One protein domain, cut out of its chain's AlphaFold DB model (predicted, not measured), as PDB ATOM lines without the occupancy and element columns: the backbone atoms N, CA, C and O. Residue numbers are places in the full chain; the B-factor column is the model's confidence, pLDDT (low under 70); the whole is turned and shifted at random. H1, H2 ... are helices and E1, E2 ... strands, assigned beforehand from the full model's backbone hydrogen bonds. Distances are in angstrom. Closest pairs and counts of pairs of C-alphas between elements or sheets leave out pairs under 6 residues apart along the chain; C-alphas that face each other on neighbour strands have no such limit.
ATOM      1  N   GLU A 126     244.660 247.438 316.007       94.38
ATOM      2  CA  GLU A 126     245.674 248.091 315.183       94.38
ATOM      3  C   GLU A 126     247.039 247.493 315.503       94.38
ATOM      4  O   GLU A 126     247.399 247.360 316.672       94.38
ATOM      5  N   GLU A 127     247.807 247.140 314.478       94.00
ATOM      6  CA  GLU A 127     249.185 246.678 314.636       94.00
ATOM      7  C   GLU A 127     250.146 247.834 314.352       94.00
ATOM      8  O   GLU A 127     250.033 248.510 313.328       94.00
ATOM      9  N   SER A 128     251.084 248.082 315.266       90.62
ATOM     10  CA  SER A 128     252.142 249.069 315.049       90.62
ATOM     11  C   SER A 128     253.232 248.537 314.122       90.62
ATOM     12  O   SER A 128     253.379 247.332 313.933       90.62
ATOM     13  N   GLU A 129     254.090 249.431 313.624       88.62
ATOM     14  CA  GLU A 129     255.263 249.063 312.813       88.62
ATOM     15  C   GLU A 129     256.208 248.064 313.510       88.62
ATOM     16  O   GLU A 129     256.997 247.381 312.860       88.62
ATOM     17  N   HIS A 130     256.135 247.969 314.841       89.25
ATOM     18  CA  HIS A 130     256.941 247.066 315.660       89.25
ATOM     19  C   HIS A 130     256.185 245.797 316.099       89.25
ATOM     20  O   HIS A 130     256.682 245.066 316.955       89.25
ATOM     21  N   GLY A 131     254.999 245.531 315.538       90.50
ATOM     22  CA  GLY A 131     254.196 244.329 315.803       90.50
ATOM     23  C   GLY A 131     253.393 244.360 317.108       90.50
ATOM     24  O   GLY A 131     252.896 243.329 317.557       90.50
ATOM     25  N   ALA A 132     253.277 245.522 317.761       92.81
ATOM     26  CA  ALA A 132     252.458 245.657 318.964       92.81
ATOM     27  C   ALA A 132     250.987 245.870 318.583       92.81
ATOM     28  O   ALA A 132     250.685 246.720 317.748       92.81
ATOM     29  N   LEU A 133     250.079 245.121 319.216       95.50
ATOM     30  CA  LEU A 133     248.639 245.205 318.969       95.50
ATOM     31  C   LEU A 133     247.964 246.162 319.952       95.50
ATOM     32  O   LEU A 133     248.047 245.969 321.164       95.50
ATOM     33  N   PHE A 134     247.233 247.142 319.440       96.12
ATOM     34  CA  PHE A 134     246.473 248.116 320.216       96.12
ATOM     35  C   PHE A 134     244.974 247.952 319.975       96.12
ATOM     36  O   PHE A 134     244.532 247.661 318.867       96.12
ATOM     37  N   SER A 135     244.175 248.125 321.026       96.12
ATOM     38  CA  SER A 135     242.717 248.011 320.956       96.12
ATOM     39  C   SER A 135     242.080 249.374 320.704       96.12
ATOM     40  O   SER A 135     242.089 250.227 321.594       96.12
ATOM     41  N   GLN A 136     241.448 249.562 319.540       96.19
ATOM     42  CA  GLN A 136     240.675 250.779 319.255       96.19
ATOM     43  C   GLN A 136     239.491 250.929 320.223       96.19
ATOM     44  O   GLN A 136     239.183 252.028 320.681       96.19
ATOM     45  N   ILE A 137     238.861 249.810 320.609       95.69
ATOM     46  CA  ILE A 137     237.803 249.797 321.631       95.69
ATOM     47  C   ILE A 137     238.363 250.267 322.980       95.69
ATOM     48  O   ILE A 137     237.729 251.060 323.670       95.69
ATOM     49  N   GLY A 138     239.561 249.802 323.348       95.62
ATOM     50  CA  GLY A 138     240.255 250.247 324.555       95.62
ATOM     51  C   GLY A 138     240.547 251.745 324.536       95.62
ATOM     52  O   GLY A 138     240.239 252.434 325.506       95.62
ATOM     53  N   ARG A 139     241.061 252.260 323.411       94.81
ATOM     54  CA  ARG A 139     241.316 253.695 323.206       94.81
ATOM     55  C   ARG A 139     240.043 254.526 323.394       94.81
ATOM     56  O   ARG A 139     240.064 255.506 324.135       94.81
ATOM     57  N   TYR A 140     238.924 254.075 322.827       95.12
ATOM     58  CA  TYR A 140     237.629 254.737 322.987       95.12
ATOM     59  C   TYR A 140     237.140 254.758 324.443       95.12
ATOM     60  O   TYR A 140     236.735 255.799 324.950       95.12
ATOM     61  N   PHE A 141     237.199 253.638 325.168       94.44
ATOM     62  CA  PHE A 141     236.786 253.641 326.577       94.44
ATOM     63  C   PHE A 141     237.767 254.389 327.489       94.44
ATOM     64  O   PHE A 141     237.335 254.936 328.502       94.44
ATOM     65  N   SER A 142     239.050 254.489 327.124       92.62
ATOM     66  CA  SER A 142     239.987 255.391 327.805       92.62
ATOM     67  C   SER A 142     239.520 256.843 327.716       92.62
ATOM     68  O   SER A 142     239.554 257.539 328.728       92.62
ATOM     69  N   LEU A 143     239.025 257.288 326.555       90.94
ATOM     70  CA  LEU A 143     238.445 258.626 326.414       90.94
ATOM     71  C   LEU A 143     237.279 258.833 327.380       90.94
ATOM     72  O   LEU A 143     237.243 259.835 328.088       90.94
ATOM     73  N   LEU A 144     236.357 257.872 327.453       91.69
ATOM     74  CA  LEU A 144     235.180 257.990 328.316       91.69
ATOM     75  C   LEU A 144     235.527 258.020 329.812       91.69
ATOM     76  O   LEU A 144     234.848 258.694 330.580       91.69
ATOM     77  N   ILE A 145     236.556 257.278 330.234       89.62
ATOM     78  CA  ILE A 145     236.912 257.120 331.655       89.62
ATOM     79  C   ILE A 145     237.908 258.188 332.116       89.62
ATOM     80  O   ILE A 145     237.777 258.719 333.215       89.62
ATOM     81  N   ASN A 146     238.912 258.488 331.293       88.62
ATOM     82  CA  ASN A 146     240.039 259.357 331.645       88.62
ATOM     83  C   ASN A 146     239.930 260.754 331.012       88.62
ATOM     84  O   ASN A 146     240.808 261.597 331.210       88.62
ATOM     85  N   GLY A 147     238.913 260.983 330.178       85.69
ATOM     86  CA  GLY A 147     238.711 262.222 329.428       85.69
ATOM     87  C   GLY A 147     239.661 262.417 328.240       85.69
ATOM     88  O   GLY A 147     239.605 263.456 327.585       85.69
ATOM     89  N   HIS A 148     240.550 261.464 327.956       85.00
ATOM     90  CA  HIS A 148     241.466 261.525 326.820       85.00
ATOM     91  C   HIS A 148     241.722 260.136 326.232       85.00
ATOM     92  O   HIS A 148     241.725 259.118 326.937       85.00
ATOM     93  N   GLU A 149     241.944 260.098 324.923       88.00
ATOM     94  CA  GLU A 149     242.343 258.876 324.244       88.00
ATOM     95  C   GLU A 149     243.757 258.464 324.660       88.00
ATOM     96  O   GLU A 149     244.669 259.284 324.786       88.00
ATOM     97  N   LYS A 150     243.934 257.162 324.865       88.62
ATOM     98  CA  LYS A 150     245.221 256.539 325.154       88.62
ATOM     99  C   LYS A 150     245.320 255.258 324.357       88.62
ATOM    100  O   LYS A 150     244.362 254.491 324.299       88.62
ATOM    101  N   ASP A 151     246.490 254.999 323.796       91.56
ATOM    102  CA  ASP A 151     246.772 253.711 323.179       91.56
ATOM    103  C   ASP A 151     246.772 252.601 324.230       91.56
ATOM    104  O   ASP A 151     247.572 252.597 325.170       91.56
ATOM    105  N   VAL A 152     245.852 251.650 324.066       94.06
ATOM    106  CA  VAL A 152     245.688 250.525 324.988       94.06
ATOM    107  C   VAL A 152     246.253 249.269 324.350       94.06
ATOM    108  O   VAL A 152     245.651 248.691 323.443       94.06
ATOM    109  N   LEU A 153     247.428 248.863 324.831       94.06
ATOM    110  CA  LEU A 153     248.120 247.658 324.388       94.06
ATOM    111  C   LEU A 153     247.309 246.407 324.751       94.06
ATOM    112  O   LEU A 153     246.889 246.229 325.898       94.06
ATOM    113  N   VAL A 154     247.139 245.508 323.785       92.94
ATOM    114  CA  VAL A 154     246.620 244.163 324.029       92.94
ATOM    115  C   VAL A 154     247.704 243.362 324.744       92.94
ATOM    116  O   VAL A 154     248.758 243.068 324.185       92.94
ATOM    117  N   SER A 155     247.440 243.025 326.000       91.38
ATOM    118  CA  SER A 155     248.340 242.267 326.868       91.38
ATOM    119  C   SER A 155     247.564 241.176 327.612       91.38
ATOM    120  O   SER A 155     246.380 240.952 327.361       91.38
ATOM    121  N   ASP A 156     248.235 240.488 328.529       91.75
ATOM    122  CA  ASP A 156     247.617 239.569 329.489       91.75
ATOM    123  C   ASP A 156     246.745 240.289 330.536       91.75
ATOM    124  O   ASP A 156     245.909 239.665 331.196       91.75
ATOM    125  N   THR A 157     246.898 241.610 330.666       92.19
ATOM    126  CA  THR A 157     246.065 242.447 331.527       92.19
ATOM    127  C   THR A 157     244.663 242.573 330.938       92.19
ATOM    128  O   THR A 157     244.476 242.811 329.742       92.19
ATOM    129  N   ARG A 158     243.641 242.437 331.787       91.38
ATOM    130  CA  ARG A 158     242.247 242.608 331.363       91.38
ATOM    131  C   ARG A 158     242.056 244.008 330.798       91.38
ATOM    132  O   ARG A 158     242.460 244.987 331.418       91.38
ATOM    133  N   LEU A 159     241.351 244.107 329.672       89.62
ATOM    134  CA  LEU A 159     241.124 245.393 329.010       89.62
ATOM    135  C   LEU A 159     240.489 246.427 329.953       89.62
ATOM    136  O   LEU A 159     240.892 247.579 329.939       89.62
ATOM    137  N   GLY A 160     239.551 246.002 330.808       88.88
ATOM    138  CA  GLY A 160     238.909 246.874 331.800       88.88
ATOM    139  C   GLY A 160     239.861 247.467 332.844       88.88
ATOM    140  O   GLY A 160     239.591 248.554 333.336       88.88
ATOM    141  N   ASP A 161     240.977 246.798 333.137       91.38
ATOM    142  CA  ASP A 161     242.009 247.314 334.042       91.38
ATOM    143  C   ASP A 161     243.012 248.182 333.265       91.38
ATOM    144  O   ASP A 161     243.434 249.234 333.737       91.38
ATOM    145  N   ALA A 162     243.350 247.780 332.033       92.06
ATOM    146  CA  ALA A 162     244.315 248.475 331.179       92.06
ATOM    147  C   ALA A 162     243.839 249.859 330.691       92.06
ATOM    148  O   ALA A 162     244.667 250.729 330.415       92.06
ATOM    149  N   ILE A 163     242.522 250.065 330.565       93.75
ATOM    150  CA  ILE A 163     241.931 251.348 330.143       93.75
ATOM    151  C   ILE A 163     241.934 252.406 331.250       93.75
ATOM    152  O   ILE A 163     241.780 253.583 330.942       93.75
ATOM    153  N   ILE A 164     242.064 252.026 332.524       91.25
ATOM    154  CA  ILE A 164     241.975 252.971 333.643       91.25
ATOM    155  C   ILE A 164     243.334 253.652 333.816       91.25
ATOM    156  O   ILE A 164     244.323 253.013 334.162       91.25
ATOM    157  N   ASP A 165     243.374 254.964 333.590       89.81
ATOM    158  CA  ASP A 165     244.578 255.793 333.737       89.81
ATOM    159  C   ASP A 165     244.285 257.079 334.521       89.81
ATOM    160  O   ASP A 165     244.872 258.143 334.294       89.81
ATOM    161  N   SER A 166     243.308 256.988 335.420       90.38
ATOM    162  CA  SER A 166     242.808 258.099 336.213       90.38
ATOM    163  C   SER A 166     242.349 257.641 337.593       90.38
ATOM    164  O   SER A 166     241.994 256.481 337.804       90.38
ATOM    165  N   VAL A 167     242.370 258.570 338.547       91.06
ATOM    166  CA  VAL A 167     241.739 258.399 339.859       91.06
ATOM    167  C   VAL A 167     240.456 259.218 339.874       91.06
ATOM    168  O   VAL A 167     240.508 260.444 339.782       91.06
ATOM    169  N   THR A 168     239.313 258.548 339.998       88.75
ATOM    170  CA  THR A 168     237.998 259.199 340.078       88.75
ATOM    171  C   THR A 168     237.514 259.241 341.520       88.75
ATOM    172  O   THR A 168     237.431 258.201 342.174       88.75
ATOM    173  N   ASN A 169     237.169 260.432 342.003       87.81
ATOM    174  CA  ASN A 169     236.592 260.666 343.317       87.81
ATOM    175  C   ASN A 169     235.114 261.084 343.202       87.81
ATOM    176  O   ASN A 169     234.752 261.903 342.356       87.81
ATOM    177  N   PHE A 170     234.284 260.526 344.086       86.00
ATOM    178  CA  PHE A 170     232.838 260.770 344.189       86.00
ATOM    179  C   PHE A 170     232.438 261.347 345.559       86.00
ATOM    180  O   PHE A 170     231.259 261.376 345.896       86.00
ATOM    181  N   GLU A 171     233.406 261.757 346.388       70.38
ATOM    182  CA  GLU A 171     233.167 262.220 347.765       70.38
ATOM    183  C   GLU A 171     232.258 263.456 347.861       70.38
ATOM    184  O   GLU A 171     231.574 263.635 348.870       70.38
ATOM    185  N   ASN A 172     232.220 264.293 346.823       66.19
ATOM    186  CA  ASN A 172     231.361 265.469 346.776       66.19
ATOM    187  C   ASN A 172     230.069 265.108 346.032       66.19
ATOM    188  O   ASN A 172     230.100 264.867 344.832       66.19
ATOM    189  N   TYR A 173     228.930 265.076 346.735       66.56
ATOM    190  CA  TYR A 173     227.629 264.643 346.189       66.56
ATOM    191  C   TYR A 173     227.210 265.341 344.878       66.56
ATOM    192  O   TYR A 173     226.427 264.773 344.119       66.56
ATOM    193  N   ASP A 174     227.741 266.534 344.602       81.62
ATOM    194  CA  ASP A 174     227.321 267.379 343.479       81.62
ATOM    195  C   ASP A 174     228.214 267.255 342.230       81.62
ATOM    196  O   ASP A 174     227.816 267.677 341.137       81.62
ATOM    197  N   PHE A 175     229.425 266.696 342.355       86.69
ATOM    198  CA  PHE A 175     230.351 266.573 341.228       86.69
ATOM    199  C   PHE A 175     231.313 265.390 341.350       86.69
ATOM    200  O   PHE A 175     231.765 264.998 342.422       86.69
ATOM    201  N   VAL A 176     231.686 264.869 340.190       89.94
ATOM    202  CA  VAL A 176     232.748 263.892 339.997       89.94
ATOM    203  C   VAL A 176     234.049 264.634 339.758       89.94
ATOM    204  O   VAL A 176     234.124 265.525 338.912       89.94
TER     205      VAL A 176
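This is residues 126 to 176 of the 274 residues of the protein "CagE_TrbE_VirB domain-containing protein" of Pseudomonas syringae CC1557 (UniProt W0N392). One helix, H1, makes the core of a loose, drawn-out model: the short strand E1 leads straight into it, and the unnamed stretch of residues 147 to 158 folds back past it to the small helix H2 at its side. From H2 the backbone returns past the last residue of H1 into the strand E2, and residues 169 to 175, of which 169 belongs to E2, stand free as a tail that sticks out and makes part of the length. The printed part has 51 residues with two named helices and two named strands in the order E1, H1, H2, E2; the two named strands do not pair with each other. The class is mixed, helices and strands, with under half of the residues in named elements. The whole is loose, with a radius of gyration of the C-alphas of 13.3 A, and its outline spans 45 by 19 by 13 A.

Residues 126 to 127 form a short antiparallel pairing with residues 133 to 134 of E1, the strand of residues 133 to 135, which pairs with no named strand. E1 and H1, the helix of residues 136 to 146, meet only through their link, which is tight, with 0 residues between them. H1 and H2, the helix of residues 159 to 162, are close but not clearly touching; their closest C-alphas, those of Gly 138 and Leu 159, are 6.6 A apart. The closest C-alphas of H1 and E2, the strand of residues 166 to 169, are those of Asn 146 and Ser 166, 5.5 A apart. E2 pairs with no named strand. E1 is apart from both H2 and E2, and H2 and E2 are apart as well. In H1 every O i to N i+4 pair is within hydrogen-bond range; H2 is too short for such a pair, and its one O i to N i+3 pair is within range.

E1 begins at C-alpha 133, at (248.639, 245.205, 318.969), and is 6.8 A long from first to last C-alpha. H1 runs 15.1 A, from C-alpha 136 at (240.675, 250.779, 319.255) to C-alpha 146. H2 measures 4.9 A from C-alpha 159 to C-alpha 162. E2 measures 9.8 A and ends at C-alpha 169, at (236.592, 260.666, 343.317).

The two C-alphas farthest apart, those of Glu 129 and Tyr 173, are 46.0 A apart. The printed part has no cut. The link from H1 to H2 is long, with 12 residues, and the link from H2 to E2 is tight, with 3. The mean pLDDT of the printed part is 89.8, and residues 172 to 173 are under 70.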